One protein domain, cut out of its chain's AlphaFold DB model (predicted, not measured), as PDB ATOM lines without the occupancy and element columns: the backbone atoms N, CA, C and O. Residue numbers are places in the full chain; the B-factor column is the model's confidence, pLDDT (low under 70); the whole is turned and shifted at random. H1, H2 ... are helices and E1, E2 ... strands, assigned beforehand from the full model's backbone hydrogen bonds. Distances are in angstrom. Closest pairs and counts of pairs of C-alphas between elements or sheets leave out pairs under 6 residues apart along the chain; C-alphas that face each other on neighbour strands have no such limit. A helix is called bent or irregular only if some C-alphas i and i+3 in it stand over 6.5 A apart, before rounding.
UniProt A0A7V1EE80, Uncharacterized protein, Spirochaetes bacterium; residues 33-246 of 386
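This is residues 33 to 246 of the 386 residues of an uncharacterized protein of Spirochaetes bacterium (UniProt A0A7V1EE80). A parallel sheet of four strands forms the core, with helices over both of its faces: H1 and the long H9 over one, H4 and H5 over the other. H2 and H3 lie by the E1 edge, H6, H7 and H8 form a small helical cluster beside H4, and the last residues, 240 to 246, of which 240 to 244 belong to H9, stick out free of the body. The printed part has 214 residues, with nine named helices and four named strands in the order E1 H1 H2 H3 E2 H4 E3 H5 H6 H7 H8 E4 H9; the sheet runs E1 E2 E3 E4, and the class is mixed, helices and strands. It is compact, with a radius of gyration of the C-alphas of 16.8 A, and spans 52 by 44 by 35 A.

Begin with the sheet, at edge strand E1, residues 37 to 41. Beside it is E2, residues 105 to 108, where N 41 and O 106 are 2.8 A apart, within hydrogen-bond range. Next comes E3, residues 148 to 154, with N 105 and O 149 at 2.9 A, then edge strand E4, residues 201 to 207, with N 150 and O 202 at 2.8 A. The sheet is twisted, its C-alphas lying up to 4.0 A off the best plane. Now look at H1, residues 45 to 57, which runs along the strands at a height over the sheet of 10.1 A. H2, residues 72 to 82, and H3, residues 86 to 99, only graze the sheet. On the face opposite to H1 you find H4, residues 125 to 138, over E2 and E3 at a height of 9.5 A; E2, H4, E3 is a strand-helix-strand unit, two parallel neighbour strands with a helix between, and its crossover is right-handed. H3 and H4 only just touch, with 3 pairs of C-alphas within 8 A, the closest those of Arg 89 and Ala 133 at 7.0 A. On the same face as H4, H5, residues 156 to 167, is over E4; the C-alphas of Ser 166 and Ile 203 are their closest, at 4.8 A. H6, residues 170 to 174, touches H7, residues 181 to 192, closest at the C-alphas of Ser 170 and Ala 191, 5.5 A. H7 touches H4 about perpendicular, at 74 degrees, closest at the C-alphas of Thr 135 and Ile 187, 6.7 A. H8, residues 194 to 200, and H7 touch only at the corner, and only just, with the C-alphas of Ala 191 and Val 197 closest at 6.4 A. H9, residues 215 to 244, on the same face as H1, touches it at a steep tilt of 46 degrees, closest at the C-alphas of Thr 51 and Ile 218, 6.9 A. Every O i to N i+4 pair is within hydrogen-bond range in H1, H2, H3, H4, H6, H7, H8 and H9, and 6 of 8 are in H5.

Find C-alpha 37 at (-48.078, 33.917, -8.090), where E1 begins. H1 spans 18.3 A, H3 19.9 A and H4 19.8 A; E3 spans 18.1 A and E4 19.5 A. H5 is irregular, with C-alphas 157 and 160 7.5 A apart. Find C-alpha 215 at (-37.298, 32.850, 12.849); from there H9 runs 43.3 A to C-alpha 244 at (-37.274, 45.432, -28.538).

The two C-alphas farthest apart are those of Glu 211 and Glu 246, at 55.0 A. The printed part has no cut. The links H1 to H2 and E2 to H4 are long, with 14 and 16 residues. Mean pLDDT of the printed part is 88.0; look for values under 70 at residue 33, residues 140 to 145 and residues 240 to 246.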
ATOM      1  N   ALA A  33     -49.005  36.938 -17.851       66.31
ATOM      2  CA  ALA A  33     -47.922  37.555 -17.100       66.31
ATOM      3  C   ALA A  33     -47.205  36.470 -16.280       66.31
ATOM      4  O   ALA A  33     -47.810  35.862 -15.405       66.31
ATOM      5  N   MET A  34     -45.930  36.203 -16.582       80.81
ATOM      6  CA  MET A  34     -45.131  35.217 -15.845       80.81
ATOM      7  C   MET A  34     -44.811  35.707 -14.429       80.81
ATOM      8  O   MET A  34     -44.668  36.910 -14.209       80.81
ATOM      9  N   TYR A  35     -44.611  34.767 -13.500       87.62
ATOM     10  CA  TYR A  35     -44.138  35.030 -12.136       87.62
ATOM     11  C   TYR A  35     -45.085  35.894 -11.295       87.62
ATOM     12  O   TYR A  35     -44.649  36.669 -10.448       87.62
ATOM     13  N   THR A  36     -46.393  35.775 -11.527       86.88
ATOM     14  CA  THR A  36     -47.408  36.561 -10.806       86.88
ATOM     15  C   THR A  36     -47.759  35.978  -9.443       86.88
ATOM     16  O   THR A  36     -48.051  36.731  -8.516       86.88
ATOM     17  N   LYS A  37     -47.710  34.649  -9.307       94.75
ATOM     18  CA  LYS A  37     -48.078  33.917  -8.090       94.75
ATOM     19  C   LYS A  37     -46.997  32.933  -7.665       94.75
ATOM     20  O   LYS A  37     -46.252  32.425  -8.493       94.75
ATOM     21  N   SER A  38     -46.954  32.632  -6.375       97.25
ATOM     22  CA  SER A  38     -46.083  31.629  -5.758       97.25
ATOM     23  C   SER A  38     -46.901  30.420  -5.315       97.25
ATOM     24  O   SER A  38     -48.076  30.559  -4.973       97.25
ATOM     25  N   ILE A  39     -46.274  29.252  -5.281       97.94
ATOM     26  CA  ILE A  39     -46.866  28.011  -4.770       97.94
ATOM     27  C   ILE A  39     -46.158  27.641  -3.466       97.94
ATOM     28  O   ILE A  39     -44.931  27.695  -3.398       97.94
ATOM     29  N   VAL A  40     -46.923  27.283  -2.433       98.00
ATOM     30  CA  VAL A  40     -46.404  26.889  -1.113       98.00
ATOM     31  C   VAL A  40     -47.064  25.573  -0.710       98.00
ATOM     32  O   VAL A  40     -48.281  25.522  -0.546       98.00
ATOM     33  N   LEU A  41     -46.259  24.521  -0.574       97.38
ATOM     34  CA  LEU A  41     -46.664  23.150  -0.265       97.38
ATOM     35  C   LEU A  41     -45.800  22.605   0.879       97.38
ATOM     36  O   LEU A  41     -44.854  21.859   0.643       97.38
ATOM     37  N   ILE A  42     -46.116  23.025   2.104       96.56
ATOM     38  CA  ILE A  42     -45.373  22.681   3.324       96.56
ATOM     39  C   ILE A  42     -46.310  21.937   4.293       96.56
ATOM     40  O   ILE A  42     -47.447  22.369   4.484       96.56
ATOM     41  N   GLU A  43     -45.859  20.835   4.896       94.25
ATOM     42  CA  GLU A  43     -46.603  20.032   5.876       94.25
ATOM     43  C   GLU A  43     -46.682  20.726   7.245       94.25
ATOM     44  O   GLU A  43     -47.740  20.712   7.887       94.25
ATOM     45  N   ASP A  44     -45.602  21.383   7.687       94.62
ATOM     46  CA  ASP A  44     -45.623  22.214   8.895       94.62
ATOM     47  C   ASP A  44     -46.483  23.468   8.665       94.62
ATOM     48  O   ASP A  44     -46.060  24.459   8.061       94.62
ATOM     49  N   ARG A  45     -47.698  23.444   9.224       93.44
ATOM     50  CA  ARG A  45     -48.679  24.537   9.138       93.44
ATOM     51  C   ARG A  45     -48.164  25.877   9.663       93.44
ATOM     52  O   ARG A  45     -48.586  26.918   9.164       93.44
ATOM     53  N   ARG A  46     -47.302  25.891  10.685       95.19
ATOM     54  CA  ARG A  46     -46.752  27.143  11.229       95.19
ATOM     55  C   ARG A  46     -45.721  27.715  10.268       95.19
ATOM     56  O   ARG A  46     -45.797  28.900   9.946       95.19
ATOM     57  N   LEU A  47     -44.813  26.880   9.759       96.06
ATOM     58  CA  LEU A  47     -43.849  27.304   8.740       96.06
ATOM     59  C   LEU A  47     -44.562  27.799   7.475       96.06
ATOM     60  O   LEU A  47     -44.202  28.846   6.935       96.06
ATOM     61  N   GLU A  48     -45.603  27.090   7.038       96.19
ATOM     62  CA  GLU A  48     -46.460  27.471   5.914       96.19
ATOM     63  C   GLU A  48     -47.087  28.862   6.124       96.19
ATOM     64  O   GLU A  48     -47.026  29.717   5.236       96.19
ATOM     65  N   GLN A  49     -47.656  29.119   7.307       96.06
ATOM     66  CA  GLN A  49     -48.252  30.413   7.651       96.06
ATOM     67  C   GLN A  49     -47.220  31.541   7.648       96.06
ATOM     68  O   GLN A  49     -47.451  32.567   7.005       96.06
ATOM     69  N   PHE A  50     -46.073  31.356   8.307       97.31
ATOM     70  CA  PHE A  50     -45.008  32.361   8.315       97.31
ATOM     71  C   PHE A  50     -44.466  32.633   6.909       97.31
ATOM     72  O   PHE A  50     -44.236  33.785   6.541       97.31
ATOM     73  N   THR A  51     -44.340  31.588   6.093       97.38
ATOM     74  CA  THR A  51     -43.951  31.684   4.683       97.38
ATOM     75  C   THR A  51     -44.953  32.518   3.883       97.38
ATOM     76  O   THR A  51     -44.567  33.455   3.184       97.38
ATOM     77  N   LYS A  52     -46.254  32.239   4.016       96.75
ATOM     78  CA  LYS A  52     -47.318  33.000   3.343       96.75
ATOM     79  C   LYS A  52     -47.341  34.466   3.784       96.75
ATOM     80  O   LYS A  52     -47.436  35.351   2.935       96.75
ATOM     81  N   GLN A  53     -47.186  34.731   5.082       97.06
ATOM     82  CA  GLN A  53     -47.093  36.092   5.622       97.06
ATOM     83  C   GLN A  53     -45.870  36.840   5.079       97.06
ATOM     84  O   GLN A  53     -45.978  38.006   4.696       97.06
ATOM     85  N   LEU A  54     -44.711  36.181   4.999       97.75
ATOM     86  CA  LEU A  54     -43.507  36.758   4.405       97.75
ATOM     87  C   LEU A  54     -43.741  37.158   2.943       97.75
ATOM     88  O   LEU A  54     -43.485  38.305   2.577       97.75
ATOM     89  N   LEU A  55     -44.271  36.240   2.130       96.88
ATOM     90  CA  LEU A  55     -44.572  36.496   0.719       96.88
ATOM     91  C   LEU A  55     -45.565  37.654   0.562       96.88
ATOM     92  O   LEU A  55     -45.339  38.544  -0.258       96.88
ATOM     93  N   GLN A  56     -46.594  37.722   1.411       95.75
ATOM     94  CA  GLN A  56     -47.543  38.835   1.426       95.75
ATOM     95  C   GLN A  56     -46.865  40.178   1.750       95.75
ATOM     96  O   GLN A  56     -47.090  41.155   1.030       95.75
ATOM     97  N   ARG A  57     -45.989  40.238   2.767       96.38
ATOM     98  CA  ARG A  57     -45.205  41.450   3.096       96.38
ATOM     99  C   ARG A  57     -44.320  41.893   1.931       96.38
ATOM    100  O   ARG A  57     -44.220  43.083   1.649       96.38
ATOM    101  N   LYS A  58     -43.740  40.933   1.207       95.38
ATOM    102  CA  LYS A  58     -42.927  41.152  -0.003       95.38
ATOM    103  C   LYS A  58     -43.772  41.386  -1.268       95.38
ATOM    104  O   LYS A  58     -43.221  41.468  -2.364       95.38
ATOM    105  N   LYS A  59     -45.102  41.515  -1.142       94.12
ATOM    106  CA  LYS A  59     -46.058  41.709  -2.250       94.12
ATOM    107  C   LYS A  59     -45.967  40.614  -3.322       94.12
ATOM    108  O   LYS A  59     -46.146  40.878  -4.510       94.12
ATOM    109  N   LYS A  60     -45.681  39.379  -2.909       95.00
ATOM    110  CA  LYS A  60     -45.706  38.180  -3.751       95.00
ATOM    111  C   LYS A  60     -47.016  37.457  -3.506       95.00
ATOM    112  O   LYS A  60     -47.263  36.972  -2.403       95.00
ATOM    113  N   ALA A  61     -47.871  37.414  -4.524       94.19
ATOM    114  CA  ALA A  61     -49.127  36.688  -4.415       94.19
ATOM    115  C   ALA A  61     -48.843  35.193  -4.222       94.19
ATOM    116  O   ALA A  61     -47.882  34.656  -4.777       94.19
ATOM    117  N   VAL A  62     -49.684  34.529  -3.440       96.19
ATOM    118  CA  VAL A  62     -49.631  33.083  -3.213       96.19
ATOM    119  C   VAL A  62     -50.904  32.479  -3.785       96.19
ATOM    120  O   VAL A  62     -51.975  33.070  -3.657       96.19
ATOM    121  N   GLU A  63     -50.790  31.332  -4.445       95.12
ATOM    122  CA  GLU A  63     -51.956  30.575  -4.884       95.12
ATOM    123  C   GLU A  63     -52.769  30.107  -3.663       95.12
ATOM    124  O   GLU A  63     -52.210  29.667  -2.659       95.12
ATOM    125  N   THR A  64     -54.092  30.244  -3.722       92.19
ATOM    126  CA  THR A  64     -55.012  29.912  -2.614       92.19
ATOM    127  C   THR A  64     -56.280  29.197  -3.075       92.19
ATOM    128  O   THR A  64     -57.023  28.681  -2.244       92.19
ATOM    129  N   THR A  65     -56.531  29.155  -4.382       90.81
ATOM    130  CA  THR A  65     -57.779  28.686  -4.988       90.81
ATOM    131  C   THR A  65     -57.720  27.226  -5.416       90.81
ATOM    132  O   THR A  65     -58.740  26.551  -5.356       90.81
ATOM    133  N   ILE A  66     -56.538  26.717  -5.782       93.06
ATOM    134  CA  ILE A  66     -56.355  25.340  -6.265       93.06
ATOM    135  C   ILE A  66     -55.856  24.444  -5.114       93.06
ATOM    136  O   ILE A  66     -54.683  24.537  -4.739       93.06
ATOM    137  N   PRO A  67     -56.675  23.540  -4.538       94.38
ATOM    138  CA  PRO A  67     -56.278  22.745  -3.370       94.38
ATOM    139  C   PRO A  67     -55.019  21.897  -3.595       94.38
ATOM    140  O   PRO A  67     -54.135  21.868  -2.741       94.38
ATOM    141  N   LEU A  68     -54.891  21.279  -4.776       94.44
ATOM    142  CA  LEU A  68     -53.739  20.445  -5.137       94.44
ATOM    143  C   LEU A  68     -52.430  21.234  -5.303       94.44
ATOM    144  O   LEU A  68     -51.367  20.632  -5.357       94.44
ATOM    145  N   LEU A  69     -52.480  22.567  -5.349       95.25
ATOM    146  CA  LEU A  69     -51.293  23.429  -5.391       95.25
ATOM    147  C   LEU A  69     -51.107  24.235  -4.101       95.25
ATOM    148  O   LEU A  69     -50.237  25.096  -4.040       95.25
ATOM    149  N   THR A  70     -51.927  23.993  -3.077       92.88
ATOM    150  CA  THR A  70     -51.941  24.824  -1.862       92.88
ATOM    151  C   THR A  70     -51.964  24.038  -0.563       92.88
ATOM    152  O   THR A  70     -51.696  24.624   0.482       92.88
ATOM    153  N   LYS A  71     -52.289  22.738  -0.597       94.06
ATOM    154  CA  LYS A  71     -52.380  21.889   0.594       94.06
ATOM    155  C   LYS A  71     -51.774  20.514   0.339       94.06
ATOM    156  O   LYS A  71     -52.301  19.744  -0.463       94.06
ATOM    157  N   VAL A  72     -50.742  20.157   1.104       94.88
ATOM    158  CA  VAL A  72     -50.140  18.813   1.049       94.88
ATOM    159  C   VAL A  72     -51.161  17.727   1.415       94.88
ATOM    160  O   VAL A  72     -51.187  16.672   0.786       94.88
ATOM    161  N   SER A  73     -52.082  18.005   2.347       94.19
ATOM    162  CA  SER A  73     -53.146  17.062   2.722       94.19
ATOM    163  C   SER A  73     -54.079  16.718   1.556       94.19
ATOM    164  O   SER A  73     -54.401  15.552   1.365       94.19
ATOM    165  N   ALA A  74     -54.450  17.701   0.728       95.06
ATOM    166  CA  ALA A  74     -55.293  17.467  -0.445       95.06
ATOM    167  C   ALA A  74     -54.566  16.610  -1.494       95.06
ATOM    168  O   ALA A  74     -55.162  15.720  -2.096       95.06
ATOM    169  N   ILE A  75     -53.261  16.838  -1.676       95.38
ATOM    170  CA  ILE A  75     -52.418  16.004  -2.545       95.38
ATOM    171  C   ILE A  75     -52.343  14.575  -2.000       95.38
ATOM    172  O   ILE A  75     -52.443  13.618  -2.765       95.38
ATOM    173  N   LYS A  76     -52.197  14.416  -0.681       94.56
ATOM    174  CA  LYS A  76     -52.151  13.107  -0.023       94.56
ATOM    175  C   LYS A  76     -53.448  12.328  -0.212       94.56
ATOM    176  O   LYS A  76     -53.386  11.171  -0.616       94.56
ATOM    177  N   GLU A  77     -54.597  12.963  -0.007       94.12
ATOM    178  CA  GLU A  77     -55.913  12.366  -0.264       94.12
ATOM    179  C   GLU A  77     -56.070  11.941  -1.737       94.12
ATOM    180  O   GLU A  77     -56.478  10.810  -2.021       94.12
ATOM    181  N   ASP A  78     -55.682  12.805  -2.682       93.44
ATOM    182  CA  ASP A  78     -55.751  12.514  -4.120       93.44
ATOM    183  C   ASP A  78     -54.851  11.335  -4.521       93.44
ATOM    184  O   ASP A  78     -55.298  10.404  -5.197       93.44
ATOM    185  N   ILE A  79     -53.602  11.318  -4.047       92.06
ATOM    186  CA  ILE A  79     -52.642  10.243  -4.321       92.06
ATOM    187  C   ILE A  79     -53.087   8.932  -3.672       92.06
ATOM    188  O   ILE A  79     -52.961   7.875  -4.291       92.06
ATOM    189  N   GLN A  80     -53.625   8.955  -2.454       89.56
ATOM    190  CA  GLN A  80     -54.097   7.738  -1.791       89.56
ATOM    191  C   GLN A  80     -55.274   7.104  -2.531       89.56
ATOM    192  O   GLN A  80     -55.309   5.874  -2.653       89.56
ATOM    193  N   LYS A  81     -56.177   7.936  -3.068       89.75
ATOM    194  CA  LYS A  81     -57.341   7.516  -3.854       89.75
ATOM    195  C   LYS A  81     -56.964   7.023  -5.251       89.75
ATOM    196  O   LYS A  81     -57.438   5.976  -5.679       89.75
ATOM    197  N   ASN A  82     -56.114   7.763  -5.964       86.12
ATOM    198  CA  ASN A  82     -55.850   7.536  -7.390       86.12
ATOM    199  C   ASN A  82     -54.538   6.778  -7.672       86.12
ATOM    200  O   ASN A  82     -54.302   6.357  -8.806       86.12
ATOM    201  N   LYS A  83     -53.668   6.626  -6.662       81.31
ATOM    202  CA  LYS A  83     -52.321   6.010  -6.714       81.31
ATOM    203  C   LYS A  83     -51.322   6.678  -7.673       81.31
ATOM    204  O   LYS A  83     -50.176   6.247  -7.810       81.31
ATOM    205  N   ASN A  84     -51.703   7.785  -8.303       84.31
ATOM    206  CA  ASN A  84     -50.904   8.512  -9.286       84.31
ATOM    207  C   ASN A  84     -51.011  10.034  -9.073       84.31
ATOM    208  O   ASN A  84     -51.766  10.486  -8.223       84.31
ATOM    209  N   THR A  85     -50.244  10.814  -9.839       87.38
ATOM    210  CA  THR A  85     -50.211  12.288  -9.754       87.38
ATOM    211  C   THR A  85     -50.813  12.971 -10.989       87.38
ATOM    212  O   THR A  85     -50.422  14.076 -11.361       87.38
ATOM    213  N   VAL A  86     -51.742  12.312 -11.695       84.12
ATOM    214  CA  VAL A  86     -52.380  12.851 -12.913       84.12
ATOM    215  C   VAL A  86     -53.118  14.157 -12.629       84.12
ATOM    216  O   VAL A  86     -52.886  15.131 -13.343       84.12
ATOM    217  N   ASN A  87     -53.935  14.203 -11.575       86.19
ATOM    218  CA  ASN A  87     -54.731  15.388 -11.246       86.19
ATOM    219  C   ASN A  87     -53.833  16.564 -10.853       86.19
ATOM    220  O   ASN A  87     -53.983  17.652 -11.394       86.19
ATOM    221  N   LEU A  88     -52.817  16.315 -10.018       90.75
ATOM    222  CA  LEU A  88     -51.817  17.320  -9.654       90.75
ATOM    223  C   LEU A  88     -51.123  17.930 -10.885       90.75
ATOM    224  O   LEU A  88     -50.967  19.146 -10.976       90.75
ATOM    225  N   ARG A  89     -50.731  17.095 -11.858       87.12
ATOM    226  CA  ARG A  89     -50.131  17.568 -13.118       87.12
ATOM    227  C   ARG A  89     -51.114  18.389 -13.954       87.12
ATOM    228  O   ARG A  89     -50.700  19.378 -14.553       87.12
ATOM    229  N   GLY A  90     -52.384  17.985 -13.995       84.38
ATOM    230  CA  GLY A  90     -53.452  18.714 -14.683       84.38
ATOM    231  C   GLY A  90     -53.670  20.107 -14.094       84.38
ATOM    232  O   GLY A  90     -53.595  21.095 -14.822       84.38
ATOM    233  N   GLU A  91     -53.836  20.187 -12.774       89.62
ATOM    234  CA  GLU A  91     -54.002  21.448 -12.041       89.62
ATOM    235  C   GLU A  91     -52.790  22.371 -12.193       89.62
ATOM    236  O   GLU A  91     -52.933  23.565 -12.448       89.62
ATOM    237  N   PHE A  92     -51.573  21.827 -12.116       92.50
ATOM    238  CA  PHE A  92     -50.370  22.624 -12.346       92.50
ATOM    239  C   PHE A  92     -50.292  23.161 -13.783       92.50
ATOM    240  O   PHE A  92     -49.942  24.322 -13.995       92.50
ATOM    241  N   GLY A  93     -50.660  22.351 -14.780       86.94
ATOM    242  CA  GLY A  93     -50.749  22.798 -16.171       86.94
ATOM    243  C   GLY A  93     -51.767  23.927 -16.357       86.94
ATOM    244  O   GLY A  93     -51.475  24.913 -17.038       86.94
ATOM    245  N   HIS A  94     -52.930  23.824 -15.707       84.50
ATOM    246  CA  HIS A  94     -53.948  24.874 -15.696       84.50
ATOM    247  C   HIS A  94     -53.426  26.160 -15.050       84.50
ATOM    248  O   HIS A  94     -53.544  27.240 -15.633       84.50
ATOM    249  N   PHE A  95     -52.785  26.042 -13.887       89.38
ATOM    250  CA  PHE A  95     -52.172  27.167 -13.189       89.38
ATOM    251  C   PHE A  95     -51.179  27.907 -14.088       89.38
ATOM    252  O   PHE A  95     -51.249  29.133 -14.189       89.38
ATOM    253  N   VAL A  96     -50.295  27.176 -14.779       87.62
ATOM    254  CA  VAL A  96     -49.291  27.770 -15.675       87.62
ATOM    255  C   VAL A  96     -49.936  28.452 -16.878       87.62
ATOM    256  O   VAL A  96     -49.472  29.511 -17.302       87.62
ATOM    257  N   LYS A  97     -51.026  27.897 -17.416       83.19
ATOM    258  CA  LYS A  97     -51.766  28.507 -18.529       83.19
ATOM    259  C   LYS A  97     -52.374  29.859 -18.147       83.19
ATOM    260  O   LYS A  97     -52.370  30.775 -18.965       83.19
ATOM    261  N   GLU A  98     -52.884  29.985 -16.928       82.69
ATOM    262  CA  GLU A  98     -53.545  31.208 -16.460       82.69
ATOM    263  C   GLU A  98     -52.579  32.247 -15.890       82.69
ATOM    264  O   GLU A  98     -52.710  33.438 -16.164       82.69
ATOM    265  N   ASN A  99     -51.604  31.803 -15.095       83.56
ATOM    266  CA  ASN A  99     -50.763  32.670 -14.264       83.56
ATOM    267  C   ASN A  99     -49.291  32.684 -14.714       83.56
ATOM    268  O   ASN A  99     -48.468  33.380 -14.118       83.56
ATOM    269  N   GLY A 100     -48.939  31.907 -15.743       87.06
ATOM    270  CA  GLY A 100     -47.552  31.654 -16.119       87.06
ATOM    271  C   GLY A 100     -46.810  30.785 -15.098       87.06
ATOM    272  O   GLY A 100     -47.392  30.208 -14.181       87.06
ATOM    273  N   LEU A 101     -45.488  30.676 -15.257       90.25
ATOM    274  CA  LEU A 101     -44.653  29.977 -14.276       90.25
ATOM    275  C   LEU A 101     -44.710  30.685 -12.915       90.25
ATOM    276  O   LEU A 101     -44.738  31.921 -12.881       90.25
ATOM    277  N   PRO A 102     -44.702  29.930 -11.801       94.06
ATOM    278  CA  PRO A 102     -44.757  30.526 -10.479       94.06
ATOM    279  C   PRO A 102     -43.506  31.368 -10.212       94.06
ATOM    280  O   PRO A 102     -42.405  30.993 -10.615       94.06
ATOM    281  N   PHE A 103     -43.669  32.486  -9.498       95.06
ATOM    282  CA  PHE A 103     -42.562  33.316  -9.012       95.06
ATOM    283  C   PHE A 103     -41.549  32.474  -8.240       95.06
ATOM    284  O   PHE A 103     -40.350  32.557  -8.498       95.06
ATOM    285  N   LEU A 104     -42.052  31.640  -7.333       96.44
ATOM    286  CA  LEU A 104     -41.312  30.583  -6.665       96.44
ATOM    287  C   LEU A 104     -42.259  29.464  -6.230       96.44
ATOM    288  O   LEU A 104     -43.461  29.680  -6.050       96.44
ATOM    289  N   MET A 105     -41.701  28.274  -6.059       97.81
ATOM    290  CA  MET A 105     -42.363  27.114  -5.480       97.81
ATOM    291  C   MET A 105     -41.601  26.690  -4.227       97.81
ATOM    292  O   MET A 105     -40.426  26.340  -4.317       97.81
ATOM    293  N   ILE A 106     -42.260  26.732  -3.071       98.19
ATOM    294  CA  ILE A 106     -41.720  26.240  -1.800       98.19
ATOM    295  C   ILE A 106     -42.398  24.917  -1.513       98.19
ATOM    296  O   ILE A 106     -43.628  24.870  -1.479       98.19
ATOM    297  N   MET A 107     -41.623  23.855  -1.335       97.62
ATOM    298  CA  MET A 107     -42.180  22.542  -1.032       97.62
ATOM    299  C   MET A 107     -41.275  21.726  -0.124       97.62
ATOM    300  O   MET A 107     -40.052  21.857  -0.199       97.62
ATOM    301  N   ASP A 108     -41.866  20.847   0.680       96.38
ATOM    302  CA  ASP A 108     -41.095  19.825   1.381       96.38
ATOM    303  C   ASP A 108     -40.392  18.909   0.381       96.38
ATOM    304  O   ASP A 108     -40.955  18.483  -0.635       96.38
ATOM    305  N   TYR A 109     -39.130  18.612   0.667       95.12
ATOM    306  CA  TYR A 109     -38.345  17.714  -0.166       95.12
ATOM    307  C   TYR A 109     -38.767  16.251  -0.006       95.12
ATOM    308  O   TYR A 109     -38.771  15.504  -0.984       95.12
ATOM    309  N   HIS A 110     -39.161  15.861   1.208       93.50
ATOM    310  CA  HIS A 110     -39.751  14.561   1.502       93.50
ATOM    311  C   HIS A 110     -41.182  14.755   1.988       93.50
ATOM    312  O   HIS A 110     -41.409  15.532   2.907       93.50
ATOM    313  N   VAL A 111     -42.124  14.019   1.399       92.19
ATOM    314  CA  VAL A 111     -43.520  13.977   1.850       92.19
ATOM    315  C   VAL A 111     -43.972  12.529   1.881       92.19
ATOM    316  O   VAL A 111     -43.914  11.827   0.870       92.19
ATOM    317  N   ASP A 112     -44.448  12.074   3.038       91.75
ATOM    318  CA  ASP A 112     -44.960  10.715   3.178       91.75
ATOM    319  C   ASP A 112     -46.447  10.633   2.809       91.75
ATOM    320  O   ASP A 112     -47.349  10.966   3.592       91.75
ATOM    321  N   PHE A 113     -46.718  10.130   1.606       89.75
ATOM    322  CA  PHE A 113     -48.078   9.895   1.123       89.75
ATOM    323  C   PHE A 113     -48.705   8.579   1.618       89.75
ATOM    324  O   PHE A 113     -49.872   8.313   1.320       89.75
ATOM    325  N   GLY A 114     -47.983   7.762   2.394       87.94
ATOM    326  CA  GLY A 114     -48.428   6.429   2.819       87.94
ATOM    327  C   GLY A 114     -48.455   5.419   1.669       87.94
ATOM    328  O   GLY A 114     -49.328   4.554   1.617       87.94
ATOM    329  N   LEU A 115     -47.552   5.584   0.701       88.06
ATOM    330  CA  LEU A 115     -47.394   4.684  -0.440       88.06
ATOM    331  C   LEU A 115     -46.405   3.562  -0.122       88.06
ATOM    332  O   LEU A 115     -45.585   3.673   0.787       88.06
ATOM    333  N   SER A 116     -46.471   2.477  -0.893       87.44
ATOM    334  CA  SER A 116     -45.504   1.386  -0.762       87.44
ATOM    335  C   SER A 116     -44.098   1.816  -1.210       87.44
ATOM    336  O   SER A 116     -43.945   2.710  -2.045       87.44
ATOM    337  N   LEU A 117     -43.057   1.120  -0.729       85.62
ATOM    338  CA  LEU A 117     -41.669   1.356  -1.161       85.62
ATOM    339  C   LEU A 117     -41.464   1.140  -2.669       85.62
ATOM    340  O   LEU A 117     -40.540   1.699  -3.243       85.62
ATOM    341  N   GLN A 118     -42.315   0.351  -3.325       85.00
ATOM    342  CA  GLN A 118     -42.258   0.187  -4.779       85.00
ATOM    343  C   GLN A 118     -42.772   1.432  -5.519       85.00
ATOM    344  O   GLN A 118     -42.296   1.750  -6.605       85.00
ATOM    345  N   GLU A 119     -43.738   2.147  -4.940       83.94
ATOM    346  CA  GLU A 119     -44.379   3.307  -5.567       83.94
ATOM    347  C   GLU A 119     -43.693   4.638  -5.237       83.94
ATOM    348  O   GLU A 119     -43.784   5.583  -6.027       83.94
ATOM    349  N   ASP A 120     -43.071   4.740  -4.060       87.56
ATOM    350  CA  ASP A 120     -42.360   5.934  -3.597       87.56
ATOM    351  C   ASP A 120     -41.205   5.572  -2.636       87.56
ATOM    352  O   ASP A 120     -41.285   5.849  -1.438       87.56
ATOM    353  N   PRO A 121     -40.126   4.936  -3.135       86.06
ATOM    354  CA  PRO A 121     -39.054   4.370  -2.300       86.06
ATOM    355  C   PRO A 121     -38.331   5.394  -1.422       86.06
ATOM    356  O   PRO A 121     -37.750   5.048  -0.400       86.06
ATOM    357  N   ASP A 122     -38.342   6.654  -1.836       87.50
ATOM    358  CA  ASP A 122     -37.587   7.750  -1.242       87.50
ATOM    359  C   ASP A 122     -38.477   8.898  -0.760       87.50
ATOM    360  O   ASP A 122     -37.952   9.928  -0.354       87.50
ATOM    361  N   LYS A 123     -39.809   8.744  -0.798       91.75
ATOM    362  CA  LYS A 123     -40.778   9.775  -0.380       91.75
ATOM    363  C   LYS A 123     -40.636  11.100  -1.146       91.75
ATOM    364  O   LYS A 123     -40.930  12.174  -0.621       91.75
ATOM    365  N   ARG A 124     -40.163  11.040  -2.399       91.44
ATOM    366  CA  ARG A 124     -39.921  12.202  -3.283       91.44
ATOM    367  C   ARG A 124     -40.894  12.261  -4.460       91.44
ATOM    368  O   ARG A 124     -40.640  12.967  -5.440       91.44
ATOM    369  N   LYS A 125     -42.028  11.551  -4.409       90.88
ATOM    370  CA  LYS A 125     -43.016  11.537  -5.506       90.88
ATOM    371  C   LYS A 125     -43.536  12.929  -5.876       90.88
ATOM    372  O   LYS A 125     -43.739  13.193  -7.065       90.88
ATOM    373  N   LEU A 126     -43.687  13.831  -4.902       92.25
ATOM    374  CA  LEU A 126     -44.079  15.224  -5.146       92.25
ATOM    375  C   LEU A 126     -43.008  15.982  -5.937       92.25
ATOM    376  O   LEU A 126     -43.289  16.530  -7.004       92.25
ATOM    377  N   VAL A 127     -41.767  15.927  -5.449       92.44
ATOM    378  CA  VAL A 127     -40.597  16.550  -6.074       92.44
ATOM    379  C   VAL A 127     -40.423  16.047  -7.506       92.44
ATOM    380  O   VAL A 127     -40.383  16.851  -8.437       92.44
ATOM    381  N   ARG A 128     -40.422  14.722  -7.720       91.25
ATOM    382  CA  ARG A 128     -40.349  14.124  -9.066       91.25
ATOM    383  C   ARG A 128     -41.452  14.636  -9.986       91.25
ATOM    384  O   ARG A 128     -41.186  14.921 -11.151       91.25
ATOM    385  N   THR A 129     -42.676  14.763  -9.475       91.44
ATOM    386  CA  THR A 129     -43.826  15.215 -10.269       91.44
ATOM    387  C   THR A 129     -43.642  16.649 -10.760       91.44
ATOM    388  O   THR A 129     -43.819  16.906 -11.953       91.44
ATOM    389  N   PHE A 130     -43.257  17.578  -9.881       93.69
ATOM    390  CA  PHE A 130     -43.067  18.975 -10.276       93.69
ATOM    391  C   PHE A 130     -41.821  19.186 -11.125       93.69
ATOM    392  O   PHE A 130     -41.883  19.926 -12.101       93.69
ATOM    393  N   LEU A 131     -40.711  18.517 -10.818       91.81
ATOM    394  CA  LEU A 131     -39.511  18.594 -11.649       91.81
ATOM    395  C   LEU A 131     -39.773  18.079 -13.060       91.81
ATOM    396  O   LEU A 131     -39.379  18.726 -14.026       91.81
ATOM    397  N   LEU A 132     -40.498  16.964 -13.186       89.12
ATOM    398  CA  LEU A 132     -40.947  16.474 -14.481       89.12
ATOM    399  C   LEU A 132     -41.794  17.530 -15.202       89.12
ATOM    400  O   LEU A 132     -41.538  17.826 -16.368       89.12
ATOM    401  N   ALA A 133     -42.776  18.122 -14.518       88.81
ATOM    402  CA  ALA A 133     -43.622  19.155 -15.107       88.81
ATOM    403  C   ALA A 133     -42.804  20.371 -15.575       88.81
ATOM    404  O   ALA A 133     -42.976  20.831 -16.702       88.81
ATOM    405  N   PHE A 134     -41.863  20.849 -14.760       90.56
ATOM    406  CA  PHE A 134     -40.961  21.942 -15.112       90.56
ATOM    407  C   PHE A 134     -40.045  21.598 -16.293       90.56
ATOM    408  O   PHE A 134     -39.887  22.432 -17.177       90.56
ATOM    409  N   THR A 135     -39.488  20.388 -16.363       87.19
ATOM    410  CA  THR A 135     -38.658  19.944 -17.500       87.19
ATOM    411  C   THR A 135     -39.463  19.862 -18.795       87.19
ATOM    412  O   THR A 135     -38.976  20.244 -19.862       87.19
ATOM    413  N   LEU A 136     -40.715  19.403 -18.721       83.06
ATOM    414  CA  LEU A 136     -41.618  19.415 -19.871       83.06
ATOM    415  C   LEU A 136     -41.930  20.850 -20.309       83.06
ATOM    416  O   LEU A 136     -41.874  21.142 -21.501       83.06
ATOM    417  N   LEU A 137     -42.182  21.756 -19.359       82.94
ATOM    418  CA  LEU A 137     -42.399  23.178 -19.640       82.94
ATOM    419  C   LEU A 137     -41.154  23.851 -20.226       82.94
ATOM    420  O   LEU A 137     -41.284  24.627 -21.161       82.94
ATOM    421  N   ALA A 138     -39.950  23.516 -19.760       80.38
ATOM    422  CA  ALA A 138     -38.693  24.054 -20.288       80.38
ATOM    423  C   ALA A 138     -38.472  23.729 -21.776       80.38
ATOM    424  O   ALA A 138     -37.762  24.452 -22.480       80.38
ATOM    425  N   ASN A 139     -39.067  22.631 -22.247       72.88
ATOM    426  CA  ASN A 139     -39.069  22.227 -23.651       72.88
ATOM    427  C   ASN A 139     -40.358  22.623 -24.391       72.88
ATOM    428  O   ASN A 139     -40.443  22.448 -25.606       72.88
ATOM    429  N   ALA A 140     -41.351  23.169 -23.686       67.50
ATOM    430  CA  ALA A 140     -42.563  23.707 -24.278       67.50
ATOM    431  C   ALA A 140     -42.333  25.136 -24.801       67.50
ATOM    432  O   ALA A 140     -41.563  25.931 -24.253       67.50
ATOM    433  N   LYS A 141     -43.035  25.467 -25.888       53.78
ATOM    434  CA  LYS A 141     -42.996  26.781 -26.541       53.78
ATOM    435  C   LYS A 141     -43.297  27.910 -25.545       53.78
ATOM    436  O   LYS A 141     -44.208  27.796 -24.732       53.78
ATOM    437  N   GLY A 142     -42.548  29.011 -25.633       61.00
ATOM    438  CA  GLY A 142     -42.759  30.212 -24.813       61.00
ATOM    439  C   GLY A 142     -42.114  30.202 -23.421       61.00
ATOM    440  O   GLY A 142     -42.165  31.222 -22.739       61.00
ATOM    441  N   HIS A 143     -41.463  29.108 -23.008       65.56
ATOM    442  CA  HIS A 143     -40.831  28.992 -21.685       65.56
ATOM    443  C   HIS A 143     -39.309  28.765 -21.722       65.56
ATOM    444  O   HIS A 143     -38.690  28.630 -20.669       65.56
ATOM    445  N   GLY A 144     -38.680  28.773 -22.904       61.59
ATOM    446  CA  GLY A 144     -37.243  28.494 -23.052       61.59
ATOM    447  C   GLY A 144     -36.316  29.474 -22.318       61.59
ATOM    448  O   GLY A 144     -35.234  29.085 -21.888       61.59
ATOM    449  N   ASP A 145     -36.751  30.723 -22.121       69.94
ATOM    450  CA  ASP A 145     -36.003  31.746 -21.373       69.94
ATOM    451  C   ASP A 145     -36.405  31.836 -19.887       69.94
ATOM    452  O   ASP A 145     -35.826  32.632 -19.135       69.94
ATOM    453  N   ALA A 146     -37.384  31.042 -19.448       81.81
ATOM    454  CA  ALA A 146     -37.912  31.096 -18.095       81.81
ATOM    455  C   ALA A 146     -36.998  30.410 -17.062       81.81
ATOM    456  O   ALA A 146     -35.964  29.831 -17.399       81.81
ATOM    457  N   SER A 147     -37.361  30.512 -15.785       88.81
ATOM    458  CA  SER A 147     -36.686  29.821 -14.692       88.81
ATOM    459  C   SER A 147     -37.686  29.225 -13.709       88.81
ATOM    460  O   SER A 147     -38.648  29.876 -13.309       88.81
ATOM    461  N   ALA A 148     -37.429  27.991 -13.293       93.38
ATOM    462  CA  ALA A 148     -38.108  27.338 -12.189       93.38
ATOM    463  C   ALA A 148     -37.377  27.682 -10.886       93.38
ATOM    464  O   ALA A 148     -36.309  27.136 -10.603       93.38
ATOM    465  N   ASN A 149     -37.943  28.607 -10.109       95.81
ATOM    466  CA  ASN A 149     -37.417  29.004  -8.805       95.81
ATOM    467  C   ASN A 149     -38.016  28.099  -7.725       95.81
ATOM    468  O   ASN A 149     -39.219  28.155  -7.468       95.81
ATOM    469  N   ILE A 150     -37.196  27.243  -7.121       97.25
ATOM    470  CA  ILE A 150     -37.637  26.201  -6.191       97.25
ATOM    471  C   ILE A 150     -36.882  26.350  -4.872       97.25
ATOM    472  O   ILE A 150     -35.651  26.406  -4.857       97.25
ATOM    473  N   VAL A 151     -37.623  26.383  -3.767       98.12
ATOM    474  CA  VAL A 151     -37.083  26.300  -2.408       98.12
ATOM    475  C   VAL A 151     -37.551  24.990  -1.794       98.12
ATOM    476  O   VAL A 151     -38.748  24.779  -1.611       98.12
ATOM    477  N   PHE A 152     -36.611  24.113  -1.473       97.69
ATOM    478  CA  PHE A 152     -36.917  22.905  -0.725       97.69
ATOM    479  C   PHE A 152     -36.893  23.171   0.779       97.69
ATOM    480  O   PHE A 152     -35.967  23.809   1.279       97.69
ATOM    481  N   VAL A 153     -37.879  22.651   1.502       97.19
ATOM    482  CA  VAL A 153     -37.812  22.508   2.960       97.19
ATOM    483  C   VAL A 153     -37.221  21.132   3.255       97.19
ATOM    484  O   VAL A 153     -37.702  20.120   2.735       97.19
ATOM    485  N   VAL A 154     -36.105  21.101   3.985       96.12
ATOM    486  CA  VAL A 154     -35.267  19.897   4.114       96.12
ATOM    487  C   VAL A 154     -34.840  19.663   5.554       96.12
ATOM    488  O   VAL A 154     -34.629  20.599   6.320       96.12
ATOM    489  N   ASP A 155     -34.613  18.407   5.910       93.31
ATOM    490  CA  ASP A 155     -33.961  18.073   7.173       93.31
ATOM    491  C   ASP A 155     -32.465  18.414   7.119       93.31
ATOM    492  O   ASP A 155     -31.820  18.333   6.067       93.31
ATOM    493  N   LYS A 156     -31.874  18.781   8.264       91.12
ATOM    494  CA  LYS A 156     -30.461  19.199   8.324       91.12
ATOM    495  C   LYS A 156     -29.484  18.128   7.840       91.12
ATOM    496  O   LYS A 156     -28.467  18.457   7.233       91.12
ATOM    497  N   ASN A 157     -29.794  16.851   8.056       92.00
ATOM    498  CA  ASN A 157     -28.979  15.727   7.584       92.00
ATOM    499  C   ASN A 157     -28.916  15.622   6.043       92.00
ATOM    500  O   ASN A 157     -28.001  14.993   5.519       92.00
ATOM    501  N   MET A 158     -29.834  16.267   5.317       90.44
ATOM    502  CA  MET A 158     -29.880  16.287   3.850       90.44
ATOM    503  C   MET A 158     -29.182  17.512   3.242       90.44
ATOM    504  O   MET A 158     -29.124  17.641   2.017       90.44
ATOM    505  N   ALA A 159     -28.626  18.410   4.064       90.06
ATOM    506  CA  ALA A 159     -28.028  19.663   3.607       90.06
ATOM    507  C   ALA A 159     -26.962  19.460   2.517       90.06
ATOM    508  O   ALA A 159     -26.935  20.197   1.532       90.06
ATOM    509  N   SER A 160     -26.094  18.455   2.673       91.50
ATOM    510  CA  SER A 160     -25.021  18.153   1.717       91.50
ATOM    511  C   SER A 160     -25.581  17.750   0.351       91.50
ATOM    512  O   SER A 160     -25.198  18.327  -0.668       91.50
ATOM    513  N   THR A 161     -26.539  16.824   0.339       90.94
ATOM    514  CA  THR A 161     -27.226  16.331  -0.859       90.94
ATOM    515  C   THR A 161     -27.933  17.464  -1.599       90.94
ATOM    516  O   THR A 161     -27.753  17.644  -2.802       90.94
ATOM    517  N   ILE A 162     -28.695  18.290  -0.883       91.44
ATOM    518  CA  ILE A 162     -29.462  19.372  -1.509       91.44
ATOM    519  C   ILE A 162     -28.541  20.497  -1.979       91.44
ATOM    520  O   ILE A 162     -28.746  21.042  -3.060       91.44
ATOM    521  N   SER A 163     -27.466  20.791  -1.241       92.75
ATOM    522  CA  SER A 163     -26.430  21.727  -1.688       92.75
ATOM    523  C   SER A 163     -25.786  21.284  -3.007       92.75
ATOM    524  O   SER A 163     -25.520  22.119  -3.877       92.75
ATOM    525  N   GLN A 164     -25.584  19.974  -3.208       92.88
ATOM    526  CA  GLN A 164     -25.127  19.447  -4.495       92.88
ATOM    527  C   GLN A 164     -26.155  19.680  -5.603       92.88
ATOM    528  O   GLN A 164     -25.765  20.137  -6.675       92.88
ATOM    529  N   PHE A 165     -27.450  19.460  -5.356       91.38
ATOM    530  CA  PHE A 165     -28.494  19.734  -6.351       91.38
ATOM    531  C   PHE A 165     -28.652  21.221  -6.668       91.38
ATOM    532  O   PHE A 165     -28.868  21.571  -7.825       91.38
ATOM    533  N   SER A 166     -28.468  22.111  -5.693       90.69
ATOM    534  CA  SER A 166     -28.436  23.558  -5.938       90.69
ATOM    535  C   SER A 166     -27.276  23.957  -6.860       90.69
ATOM    536  O   SER A 166     -27.420  24.848  -7.699       90.69
ATOM    537  N   LYS A 167     -26.117  23.292  -6.738       90.62
ATOM    538  CA  LYS A 167     -24.940  23.530  -7.597       90.62
ATOM    539  C   LYS A 167     -25.068  22.865  -8.970       90.62
ATOM    540  O   LYS A 167     -24.682  23.465  -9.976       90.62
ATOM    541  N   TYR A 168     -25.621  21.655  -9.001       91.25
ATOM    542  CA  TYR A 168     -25.735  20.786 -10.169       91.25
ATOM    543  C   TYR A 168     -27.153  20.192 -10.276       91.25
ATOM    544  O   TYR A 168     -27.356  19.012  -9.979       91.25
ATOM    545  N   PRO A 169     -28.150  20.972 -10.742       90.94
ATOM    546  CA  PRO A 169     -29.534  20.496 -10.810       90.94
ATOM    547  C   PRO A 169     -29.743  19.321 -11.778       90.94
ATOM    548  O   PRO A 169     -30.747  18.622 -11.683       90.94
ATOM    549  N   SER A 170     -28.796  19.065 -12.691       88.06
ATOM    550  CA  SER A 170     -28.836  17.911 -13.600       88.06
ATOM    551  C   SER A 170     -28.869  16.578 -12.852       88.06
ATOM    552  O   SER A 170     -29.617  15.693 -13.248       88.06
ATOM    553  N   PHE A 171     -28.160  16.463 -11.723       88.44
ATOM    554  CA  PHE A 171     -28.168  15.242 -10.907       88.44
ATOM    555  C   PHE A 171     -29.548  14.927 -10.336       88.44
ATOM    556  O   PHE A 171     -29.893  13.765 -10.143       88.44
ATOM    557  N   LEU A 172     -30.360  15.954 -10.088       85.31
ATOM    558  CA  LEU A 172     -31.726  15.762  -9.624       85.31
ATOM    559  C   LEU A 172     -32.628  15.232 -10.750       85.31
ATOM    560  O   LEU A 172     -33.527  14.442 -10.487       85.31
ATOM    561  N   LEU A 173     -32.370  15.625 -12.004       85.19
ATOM    562  CA  LEU A 173     -33.111  15.150 -13.177       85.19
ATOM    563  C   LEU A 173     -32.741  13.719 -13.575       85.19
ATOM    564  O   LEU A 173     -33.615  12.969 -14.000       85.19
ATOM    565  N   GLU A 174     -31.480  13.322 -13.391       82.25
ATOM    566  CA  GLU A 174     -31.011  11.944 -13.616       82.25
ATOM    567  C   GLU A 174     -31.748  10.929 -12.722       82.25
ATOM    568  O   GLU A 174     -31.909   9.767 -13.089       82.25
ATOM    569  N   GLN A 175     -32.266  11.382 -11.576       81.12
ATOM    570  CA  GLN A 175     -33.055  10.571 -10.641       81.12
ATOM    571  C   GLN A 175     -34.542  10.472 -11.026       81.12
ATOM    572  O   GLN A 175     -35.322   9.814 -10.333       81.12
ATOM    573  N   ILE A 176     -34.962  11.121 -12.118       82.56
ATOM    574  CA  ILE A 176     -36.343  11.106 -12.597       82.56
ATOM    575  C   ILE A 176     -36.443  10.158 -13.785       82.56
ATOM    576  O   ILE A 176     -35.909  10.403 -14.869       82.56
ATOM    577  N   ARG A 177     -37.199   9.080 -13.584       80.88
ATOM    578  CA  ARG A 177     -37.579   8.141 -14.635       80.88
ATOM    579  C   ARG A 177     -39.078   7.915 -14.617       80.88
ATOM    580  O   ARG A 177     -39.722   7.953 -13.568       80.88
ATOM    581  N   THR A 178     -39.631   7.720 -15.803       76.38
ATOM    582  CA  THR A 178     -41.043   7.405 -16.015       76.38
ATOM    583  C   THR A 178     -41.162   6.134 -16.852       76.38
ATOM    584  O   THR A 178     -40.185   5.698 -17.452       76.38
ATOM    585  N   MET A 179     -42.359   5.555 -16.932       76.19
ATOM    586  CA  MET A 179     -42.632   4.426 -17.835       76.19
ATOM    587  C   MET A 179     -42.798   4.856 -19.308       76.19
ATOM    588  O   MET A 179     -43.069   4.014 -20.155       76.19
ATOM    589  N   ASP A 180     -42.704   6.155 -19.618       74.25
ATOM    590  CA  ASP A 180     -42.869   6.693 -20.972       74.25
ATOM    591  C   ASP A 180     -41.503   7.073 -21.565       74.25
ATOM    592  O   ASP A 180     -40.897   8.079 -21.185       74.25
ATOM    593  N   ASP A 181     -41.033   6.288 -22.537       77.81
ATOM    594  CA  ASP A 181     -39.742   6.496 -23.210       77.81
ATOM    595  C   ASP A 181     -39.629   7.857 -23.900       77.81
ATOM    596  O   ASP A 181     -38.543   8.429 -23.989       77.81
ATOM    597  N   ARG A 182     -40.748   8.426 -24.363       73.94
ATOM    598  CA  ARG A 182     -40.742   9.753 -24.993       73.94
ATOM    599  C   ARG A 182     -40.475  10.827 -23.953       73.94
ATOM    600  O   ARG A 182     -39.725  11.762 -24.217       73.94
ATOM    601  N   VAL A 183     -41.081  10.696 -22.776       75.69
ATOM    602  CA  VAL A 183     -40.834  11.598 -21.649       75.69
ATOM    603  C   VAL A 183     -39.396  11.452 -21.166       75.69
ATOM    604  O   VAL A 183     -38.726  12.464 -20.970       75.69
ATOM    605  N   ASN A 184     -38.895  10.221 -21.050       79.50
ATOM    606  CA  ASN A 184     -37.507   9.964 -20.674       79.50
ATOM    607  C   ASN A 184     -36.522  10.579 -21.684       79.50
ATOM    608  O   ASN A 184     -35.604  11.276 -21.273       79.50
ATOM    609  N   SER A 185     -36.781  10.461 -22.990       80.75
ATOM    610  CA  SER A 185     -35.971  11.113 -24.029       80.75
ATOM    611  C   SER A 185     -35.956  12.643 -23.899       80.75
ATOM    612  O   SER A 185     -34.908  13.268 -24.064       80.75
ATOM    613  N   ILE A 186     -37.088  13.263 -23.539       80.69
ATOM    614  CA  ILE A 186     -37.144  14.707 -23.260       80.69
ATOM    615  C   ILE A 186     -36.287  15.052 -22.038       80.69
ATOM    616  O   ILE A 186     -35.511  16.006 -22.100       80.69
ATOM    617  N   ILE A 187     -36.401  14.282 -20.950       83.62
ATOM    618  CA  ILE A 187     -35.583  14.473 -19.743       83.62
ATOM    619  C   ILE A 187     -34.101  14.372 -20.093       83.62
ATOM    620  O   ILE A 187     -33.348  15.280 -19.756       83.62
ATOM    621  N   ASP A 188     -33.698  13.325 -20.808       84.31
ATOM    622  CA  ASP A 188     -32.302  13.074 -21.158       84.31
ATOM    623  C   ASP A 188     -31.757  14.168 -22.086       84.31
ATOM    624  O   ASP A 188     -30.669  14.695 -21.851       84.31
ATOM    625  N   SER A 189     -32.538  14.600 -23.083       83.75
ATOM    626  CA  SER A 189     -32.146  15.709 -23.966       83.75
ATOM    627  C   SER A 189     -31.970  17.031 -23.215       83.75
ATOM    628  O   SER A 189     -31.070  17.808 -23.528       83.75
ATOM    629  N   PHE A 190     -32.807  17.289 -22.206       83.62
ATOM    630  CA  PHE A 190     -32.704  18.485 -21.382       83.62
ATOM    631  C   PHE A 190     -31.522  18.387 -20.416       83.62
ATOM    632  O   PHE A 190     -30.763  19.342 -20.293       83.62
ATOM    633  N   ALA A 191     -31.335  17.229 -19.780       85.56
ATOM    634  CA  ALA A 191     -30.251  16.962 -18.841       85.56
ATOM    635  C   ALA A 191     -28.862  16.994 -19.506       85.56
ATOM    636  O   ALA A 191     -27.888  17.372 -18.851       85.56
ATOM    637  N   ALA A 192     -28.773  16.655 -20.798       85.56
ATOM    638  CA  ALA A 192     -27.532  16.704 -21.569       85.56
ATOM    639  C   ALA A 192     -26.930  18.122 -21.646       85.56
ATOM    640  O   ALA A 192     -25.708  18.278 -21.609       85.56
ATOM    641  N   ASP A 193     -27.764  19.167 -21.684       86.69
ATOM    642  CA  ASP A 193     -27.309  20.559 -21.640       86.69
ATOM    643  C   ASP A 193     -27.286  21.086 -20.196       86.69
ATOM    644  O   ASP A 193     -28.206  21.754 -19.709       86.69
ATOM    645  N   ARG A 194     -26.177  20.816 -19.500       86.00
ATOM    646  CA  ARG A 194     -25.964  21.247 -18.106       86.00
ATOM    647  C   ARG A 194     -26.112  22.760 -17.914       86.00
ATOM    648  O   ARG A 194     -26.566  23.197 -16.854       86.00
ATOM    649  N   ASN A 195     -25.749  23.563 -18.913       86.56
ATOM    650  CA  ASN A 195     -25.853  25.019 -18.831       86.56
ATOM    651  C   ASN A 195     -27.313  25.458 -18.900       86.56
ATOM    652  O   ASN A 195     -27.746  26.265 -18.072       86.56
ATOM    653  N   LYS A 196     -28.092  24.881 -19.821       86.12
ATOM    654  CA  LYS A 196     -29.533  25.125 -19.913       86.12
ATOM    655  C   LYS A 196     -30.237  24.722 -18.622       86.12
ATOM    656  O   LYS A 196     -30.953  25.547 -18.056       86.12
ATOM    657  N   VAL A 197     -29.947  23.534 -18.089       89.69
ATOM    658  CA  VAL A 197     -30.492  23.048 -16.809       89.69
ATOM    659  C   VAL A 197     -30.185  24.021 -15.672       89.69
ATOM    660  O   VAL A 197     -31.101  24.462 -14.981       89.69
ATOM    661  N   LYS A 198     -28.919  24.424 -15.506       89.38
ATOM    662  CA  LYS A 198     -28.494  25.375 -14.464       89.38
ATOM    663  C   LYS A 198     -29.108  26.766 -14.649       89.38
ATOM    664  O   LYS A 198     -29.331  27.499 -13.682       89.38
ATOM    665  N   SER A 199     -29.356  27.174 -15.890       87.94
ATOM    666  CA  SER A 199     -30.004  28.451 -16.192       87.94
ATOM    667  C   SER A 199     -31.498  28.434 -15.854       87.94
ATOM    668  O   SER A 199     -32.012  29.458 -15.399       87.94
ATOM    669  N   PHE A 200     -32.151  27.280 -16.023       91.38
ATOM    670  CA  PHE A 200     -33.585  27.093 -15.849       91.38
ATOM    671  C   PHE A 200     -33.952  26.756 -14.399       91.38
ATOM    672  O   PHE A 200     -34.752  27.464 -13.798       91.38
ATOM    673  N   PHE A 201     -33.351  25.727 -13.801       93.50
ATOM    674  CA  PHE A 201     -33.629  25.324 -12.422       93.50
ATOM    675  C   PHE A 201     -32.804  26.149 -11.428       93.50
ATOM    676  O   PHE A 201     -31.582  26.015 -11.342       93.50
ATOM    677  N   LYS A 202     -33.484  26.999 -10.655       94.44
ATOM    678  CA  LYS A 202     -32.922  27.759  -9.532       94.44
ATOM    679  C   LYS A 202     -33.369  27.108  -8.235       94.44
ATOM    680  O   LYS A 202     -34.412  27.452  -7.688       94.44
ATOM    681  N   ILE A 203     -32.584  26.134  -7.787       95.19
ATOM    682  CA  ILE A 203     -32.871  25.342  -6.592       95.19
ATOM    683  C   ILE A 203     -32.092  25.914  -5.411       95.19
ATOM    684  O   ILE A 203     -30.897  26.192  -5.511       95.19
ATOM    685  N   THR A 204     -32.784  26.084  -4.294       96.06
ATOM    686  CA  THR A 204     -32.213  26.410  -2.989       96.06
ATOM    687  C   THR A 204     -33.017  25.705  -1.898       96.06
ATOM    688  O   THR A 204     -33.953  24.962  -2.202       96.06
ATOM    689  N   TYR A 205     -32.655  25.899  -0.635       97.00
ATOM    690  CA  TYR A 205     -33.329  25.244   0.475       97.00
ATOM    691  C   TYR A 205     -33.336  26.078   1.757       97.00
ATOM    692  O   TYR A 205     -32.490  26.949   1.966       97.00
ATOM    693  N   ILE A 206     -34.300  25.758   2.611       97.25
ATOM    694  CA  ILE A 206     -34.364  26.127   4.026       97.25
ATOM    695  C   ILE A 206     -34.501  24.846   4.848       97.25
ATOM    696  O   ILE A 206     -34.873  23.800   4.312       97.25
ATOM    697  N   PHE A 207     -34.181  24.906   6.133       96.19
ATOM    698  CA  PHE A 207     -34.317  23.748   7.002       96.19
ATOM    699  C   PHE A 207     -35.708  23.655   7.610       96.19
ATOM    700  O   PHE A 207     -36.366  24.666   7.860       96.19
ATOM    701  N   ASN A 208     -36.116  22.425   7.910       93.62
ATOM    702  CA  ASN A 208     -37.174  22.184   8.873       93.62
ATOM    703  C   ASN A 208     -36.787  22.831  10.219       93.62
ATOM    704  O   ASN A 208     -35.690  22.570  10.728       93.62
ATOM    705  N   PRO A 209     -37.646  23.692  10.793       92.00
ATOM    706  CA  PRO A 209     -37.373  24.367  12.055       92.00
ATOM    707  C   PRO A 209     -37.208  23.372  13.205       92.00
ATOM    708  O   PRO A 209     -38.106  22.588  13.502       92.00
ATOM    709  N   GLU A 210     -36.078  23.439  13.905       86.06
ATOM    710  CA  GLU A 210     -35.871  22.659  15.126       86.06
ATOM    711  C   GLU A 210     -36.660  23.273  16.280       86.06
ATOM    712  O   GLU A 210     -36.564  24.476  16.529       86.06
ATOM    713  N   GLU A 211     -37.430  22.448  16.995       83.12
ATOM    714  CA  GLU A 211     -38.138  22.847  18.223       83.12
ATOM    715  C   GLU A 211     -39.038  24.088  18.044       83.12
ATOM    716  O   GLU A 211     -39.244  24.872  18.969       83.12
ATOM    717  N   GLY A 212     -39.558  24.313  16.832       80.44
ATOM    718  CA  GLY A 212     -40.381  25.483  16.524       80.44
ATOM    719  C   GLY A 212     -39.611  26.808  16.451       80.44
ATOM    720  O   GLY A 212     -40.217  27.878  16.528       80.44
ATOM    721  N   LYS A 213     -38.286  26.784  16.279       90.56
ATOM    722  CA  LYS A 213     -37.472  27.984  16.027       90.56
ATOM    723  C   LYS A 213     -37.586  28.399  14.556       90.56
ATOM    724  O   LYS A 213     -36.684  28.175  13.758       90.56
ATOM    725  N   TYR A 214     -38.716  29.008  14.194       94.50
ATOM    726  CA  TYR A 214     -39.019  29.408  12.809       94.50
ATOM    727  C   TYR A 214     -38.214  30.623  12.324       94.50
ATOM    728  O   TYR A 214     -37.924  30.731  11.136       94.50
ATOM    729  N   ALA A 215     -37.858  31.548  13.223       94.31
ATOM    730  CA  ALA A 215     -37.298  32.850  12.849       94.31
ATOM    731  C   ALA A 215     -36.040  32.780  11.952       94.31
ATOM    732  O   ALA A 215     -36.045  33.459  10.923       94.31
ATOM    733  N   PRO A 216     -35.022  31.937  12.236       95.06
ATOM    734  CA  PRO A 216     -33.829  31.847  11.389       95.06
ATOM    735  C   PRO A 216     -34.133  31.367   9.963       95.06
ATOM    736  O   PRO A 216     -33.528  31.824   8.995       95.06
ATOM    737  N   GLU A 217     -35.095  30.455   9.814       95.56
ATOM    738  CA  GLU A 217     -35.467  29.900   8.510       95.56
ATOM    739  C   GLU A 217     -36.334  30.871   7.708       95.56
ATOM    740  O   GLU A 217     -36.194  30.960   6.489       95.56
ATOM    741  N   ILE A 218     -37.160  31.673   8.384       97.31
ATOM    742  CA  ILE A 218     -37.902  32.768   7.752       97.31
ATOM    743  C   ILE A 218     -36.966  33.893   7.304       97.31
ATOM    744  O   ILE A 218     -37.152  34.423   6.212       97.31
ATOM    745  N   GLU A 219     -35.938  34.227   8.084       97.19
ATOM    746  CA  GLU A 219     -34.904  35.185   7.674       97.19
ATOM    747  C   GLU A 219     -34.097  34.665   6.474       97.19
ATOM    748  O   GLU A 219     -33.854  35.388   5.503       97.19
ATOM    749  N   ARG A 220     -33.723  33.380   6.478       96.75
ATOM    750  CA  ARG A 220     -33.077  32.752   5.318       96.75
ATOM    751  C   ARG A 220     -33.978  32.795   4.086       96.75
ATOM    752  O   ARG A 220     -33.506  33.136   2.999       96.75
ATOM    753  N   LEU A 221     -35.261  32.473   4.249       97.81
ATOM    754  CA  LEU A 221     -36.237  32.533   3.169       97.81
ATOM    755  C   LEU A 221     -36.396  33.959   2.632       97.81
ATOM    756  O   LEU A 221     -36.491  34.134   1.421       97.81
ATOM    757  N   ASP A 222     -36.371  34.972   3.495       97.94
ATOM    758  CA  ASP A 222     -36.464  36.373   3.083       97.94
ATOM    759  C   ASP A 222     -35.328  36.769   2.127       97.94
ATOM    760  O   ASP A 222     -35.561  37.278   1.027       97.94
ATOM    761  N   ASN A 223     -34.095  36.400   2.480       97.62
ATOM    762  CA  ASN A 223     -32.917  36.610   1.634       97.62
ATOM    763  C   ASN A 223     -33.004  35.853   0.292       97.62
ATOM    764  O   ASN A 223     -32.569  36.344  -0.759       97.62
ATOM    765  N   ILE A 224     -33.576  34.645   0.309       97.38
ATOM    766  CA  ILE A 224     -33.826  33.850  -0.900       97.38
ATOM    767  C   ILE A 224     -34.849  34.550  -1.805       97.38
ATOM    768  O   ILE A 224     -34.616  34.661  -3.011       97.38
ATOM    769  N   VAL A 225     -35.950  35.052  -1.238       97.25
ATOM    770  CA  VAL A 225     -36.993  35.778  -1.977       97.25
ATOM    771  C   VAL A 225     -36.405  37.010  -2.663       97.25
ATOM    772  O   VAL A 225     -36.639  37.200  -3.856       97.25
ATOM    773  N   ASP A 226     -35.569  37.785  -1.969       96.50
ATOM    774  CA  ASP A 226     -34.898  38.959  -2.546       96.50
ATOM    775  C   ASP A 226     -33.942  38.590  -3.692       96.50
ATOM    776  O   ASP A 226     -33.816  39.310  -4.688       96.50
ATOM    777  N   THR A 227     -33.275  37.438  -3.584       95.38
ATOM    778  CA  THR A 227     -32.411  36.911  -4.648       95.38
ATOM    779  C   THR A 227     -33.227  36.523  -5.879       95.38
ATOM    780  O   THR A 227     -32.876  36.899  -7.003       95.38
ATOM    781  N   PHE A 228     -34.337  35.807  -5.691       94.62
ATOM    782  CA  PHE A 228     -35.233  35.432  -6.786       94.62
ATOM    783  C   PHE A 228     -35.905  36.637  -7.431       94.62
ATOM    784  O   PHE A 228     -36.055  36.653  -8.651       94.62
ATOM    785  N   ASP A 229     -36.197  37.686  -6.668       93.62
ATOM    786  CA  ASP A 229     -36.707  38.936  -7.219       93.62
ATOM    787  C   ASP A 229     -35.743  39.582  -8.207       93.62
ATOM    788  O   ASP A 229     -36.139  39.952  -9.316       93.62
ATOM    789  N   LYS A 230     -34.454  39.649  -7.859       93.00
ATOM    790  CA  LYS A 230     -33.417  40.164  -8.763       93.00
ATOM    791  C   LYS A 230     -33.312  39.316 -10.032       93.00
ATOM    792  O   LYS A 230     -33.215  39.868 -11.130       93.00
ATOM    793  N   ILE A 231     -33.370  37.989  -9.900       89.81
ATOM    794  CA  ILE A 231     -33.315  37.058 -11.038       89.81
ATOM    795  C   ILE A 231     -34.525  37.252 -11.958       89.81
ATOM    796  O   ILE A 231     -34.357  37.418 -13.168       89.81
ATOM    797  N   VAL A 232     -35.737  37.273 -11.399       90.00
ATOM    798  CA  VAL A 232     -36.983  37.443 -12.157       90.00
ATOM    799  C   VAL A 232     -37.026  38.816 -12.823       90.00
ATOM    800  O   VAL A 232     -37.339  38.905 -14.010       90.00
ATOM    801  N   ALA A 233     -36.633  39.883 -12.125       89.06
ATOM    802  CA  ALA A 233     -36.556  41.225 -12.699       89.06
ATOM    803  C   ALA A 233     -35.569  41.293 -13.875       89.06
ATOM    804  O   ALA A 233     -35.905  41.835 -14.932       89.06
ATOM    805  N   ALA A 234     -34.378  40.698 -13.735       86.88
ATOM    806  CA  ALA A 234     -33.390  40.627 -14.810       86.88
ATOM    807  C   ALA A 234     -33.915  39.837 -16.021       86.88
ATOM    808  O   ALA A 234     -33.742  40.268 -17.162       86.88
ATOM    809  N   LYS A 235     -34.616  38.722 -15.785       82.75
ATOM    810  CA  LYS A 235     -35.240  37.905 -16.834       82.75
ATOM    811  C   LYS A 235     -36.356  38.649 -17.559       82.75
ATOM    812  O   LYS A 235     -36.348  38.702 -18.783       82.75
ATOM    813  N   LEU A 236     -37.275  39.278 -16.830       82.75
ATOM    814  CA  LEU A 236     -38.347  40.080 -17.424       82.75
ATOM    815  C   LEU A 236     -37.786  41.270 -18.214       82.75
ATOM    816  O   LEU A 236     -38.316  41.597 -19.276       82.75
ATOM    817  N   LYS A 237     -36.693  41.887 -17.746       82.44
ATOM    818  CA  LYS A 237     -35.971  42.920 -18.499       82.44
ATOM    819  C   LYS A 237     -35.373  42.347 -19.783       82.44
ATOM    820  O   LYS A 237     -35.621  42.909 -20.839       82.44
ATOM    821  N   ALA A 238     -34.677  41.211 -19.721       75.69
ATOM    822  CA  ALA A 238     -34.097  40.558 -20.896       75.69
ATOM    823  C   ALA A 238     -35.156  40.139 -21.928       75.69
ATOM    824  O   ALA A 238     -34.938  40.323 -23.122       75.69
ATOM    825  N   ILE A 239     -36.319  39.645 -21.487       70.00
ATOM    826  CA  ILE A 239     -37.454  39.341 -22.370       70.00
ATOM    827  C   ILE A 239     -37.936  40.626 -23.052       70.00
ATOM    828  O   ILE A 239     -38.036  40.662 -24.277       70.00
ATOM    829  N   LYS A 240     -38.148  41.715 -22.300       64.94
ATOM    830  CA  LYS A 240     -38.527  43.019 -22.874       64.94
ATOM    831  C   LYS A 240     -37.481  43.546 -23.862       64.94
ATOM    832  O   LYS A 240     -37.867  44.049 -24.912       64.94
ATOM    833  N   THR A 241     -36.189  43.393 -23.564       56.50
ATOM    834  CA  THR A 241     -35.079  43.822 -24.431       56.50
ATOM    835  C   THR A 241     -34.986  42.978 -25.704       56.50
ATOM    836  O   THR A 241     -34.855  43.548 -26.781       56.50
ATOM    837  N   LYS A 242     -35.157  41.648 -25.625       52.22
ATOM    838  CA  LYS A 242     -35.278  40.773 -26.808       52.22
ATOM    839  C   LYS A 242     -36.495  41.132 -27.664       52.22
ATOM    840  O   LYS A 242     -36.385  41.156 -28.881       52.22
ATOM    841  N   THR A 243     -37.619  41.492 -27.039       46.28
ATOM    842  CA  THR A 243     -38.823  41.956 -27.759       46.28
ATOM    843  C   THR A 243     -38.597  43.324 -28.426       46.28
ATOM    844  O   THR A 243     -39.207  43.626 -29.439       46.28
ATOM    845  N   THR A 244     -37.684  44.155 -27.905       37.47
ATOM    846  CA  THR A 244     -37.274  45.432 -28.538       37.47
ATOM    847  C   THR A 244     -36.124  45.282 -29.536       37.47
ATOM    848  O   THR A 244     -35.835  46.225 -30.262       37.47
ATOM    849  N   THR A 245     -35.501  44.100 -29.617       36.03
ATOM    850  CA  THR A 245     -34.615  43.697 -30.725       36.03
ATOM    851  C   THR A 245     -35.352  42.843 -31.762       36.03
ATOM    852  O   THR A 245     -34.724  42.182 -32.585       36.03
ATOM    853  N   GLU A 246     -36.686  42.868 -31.778       40.81
ATOM    854  CA  GLU A 246     -37.390  42.652 -33.036       40.81
ATOM    855  C   GLU A 246     -37.031  43.829 -33.945       40.81
ATOM    856  O   GLU A 246     -37.118  44.987 -33.531       40.81
TER     857      GLU A 246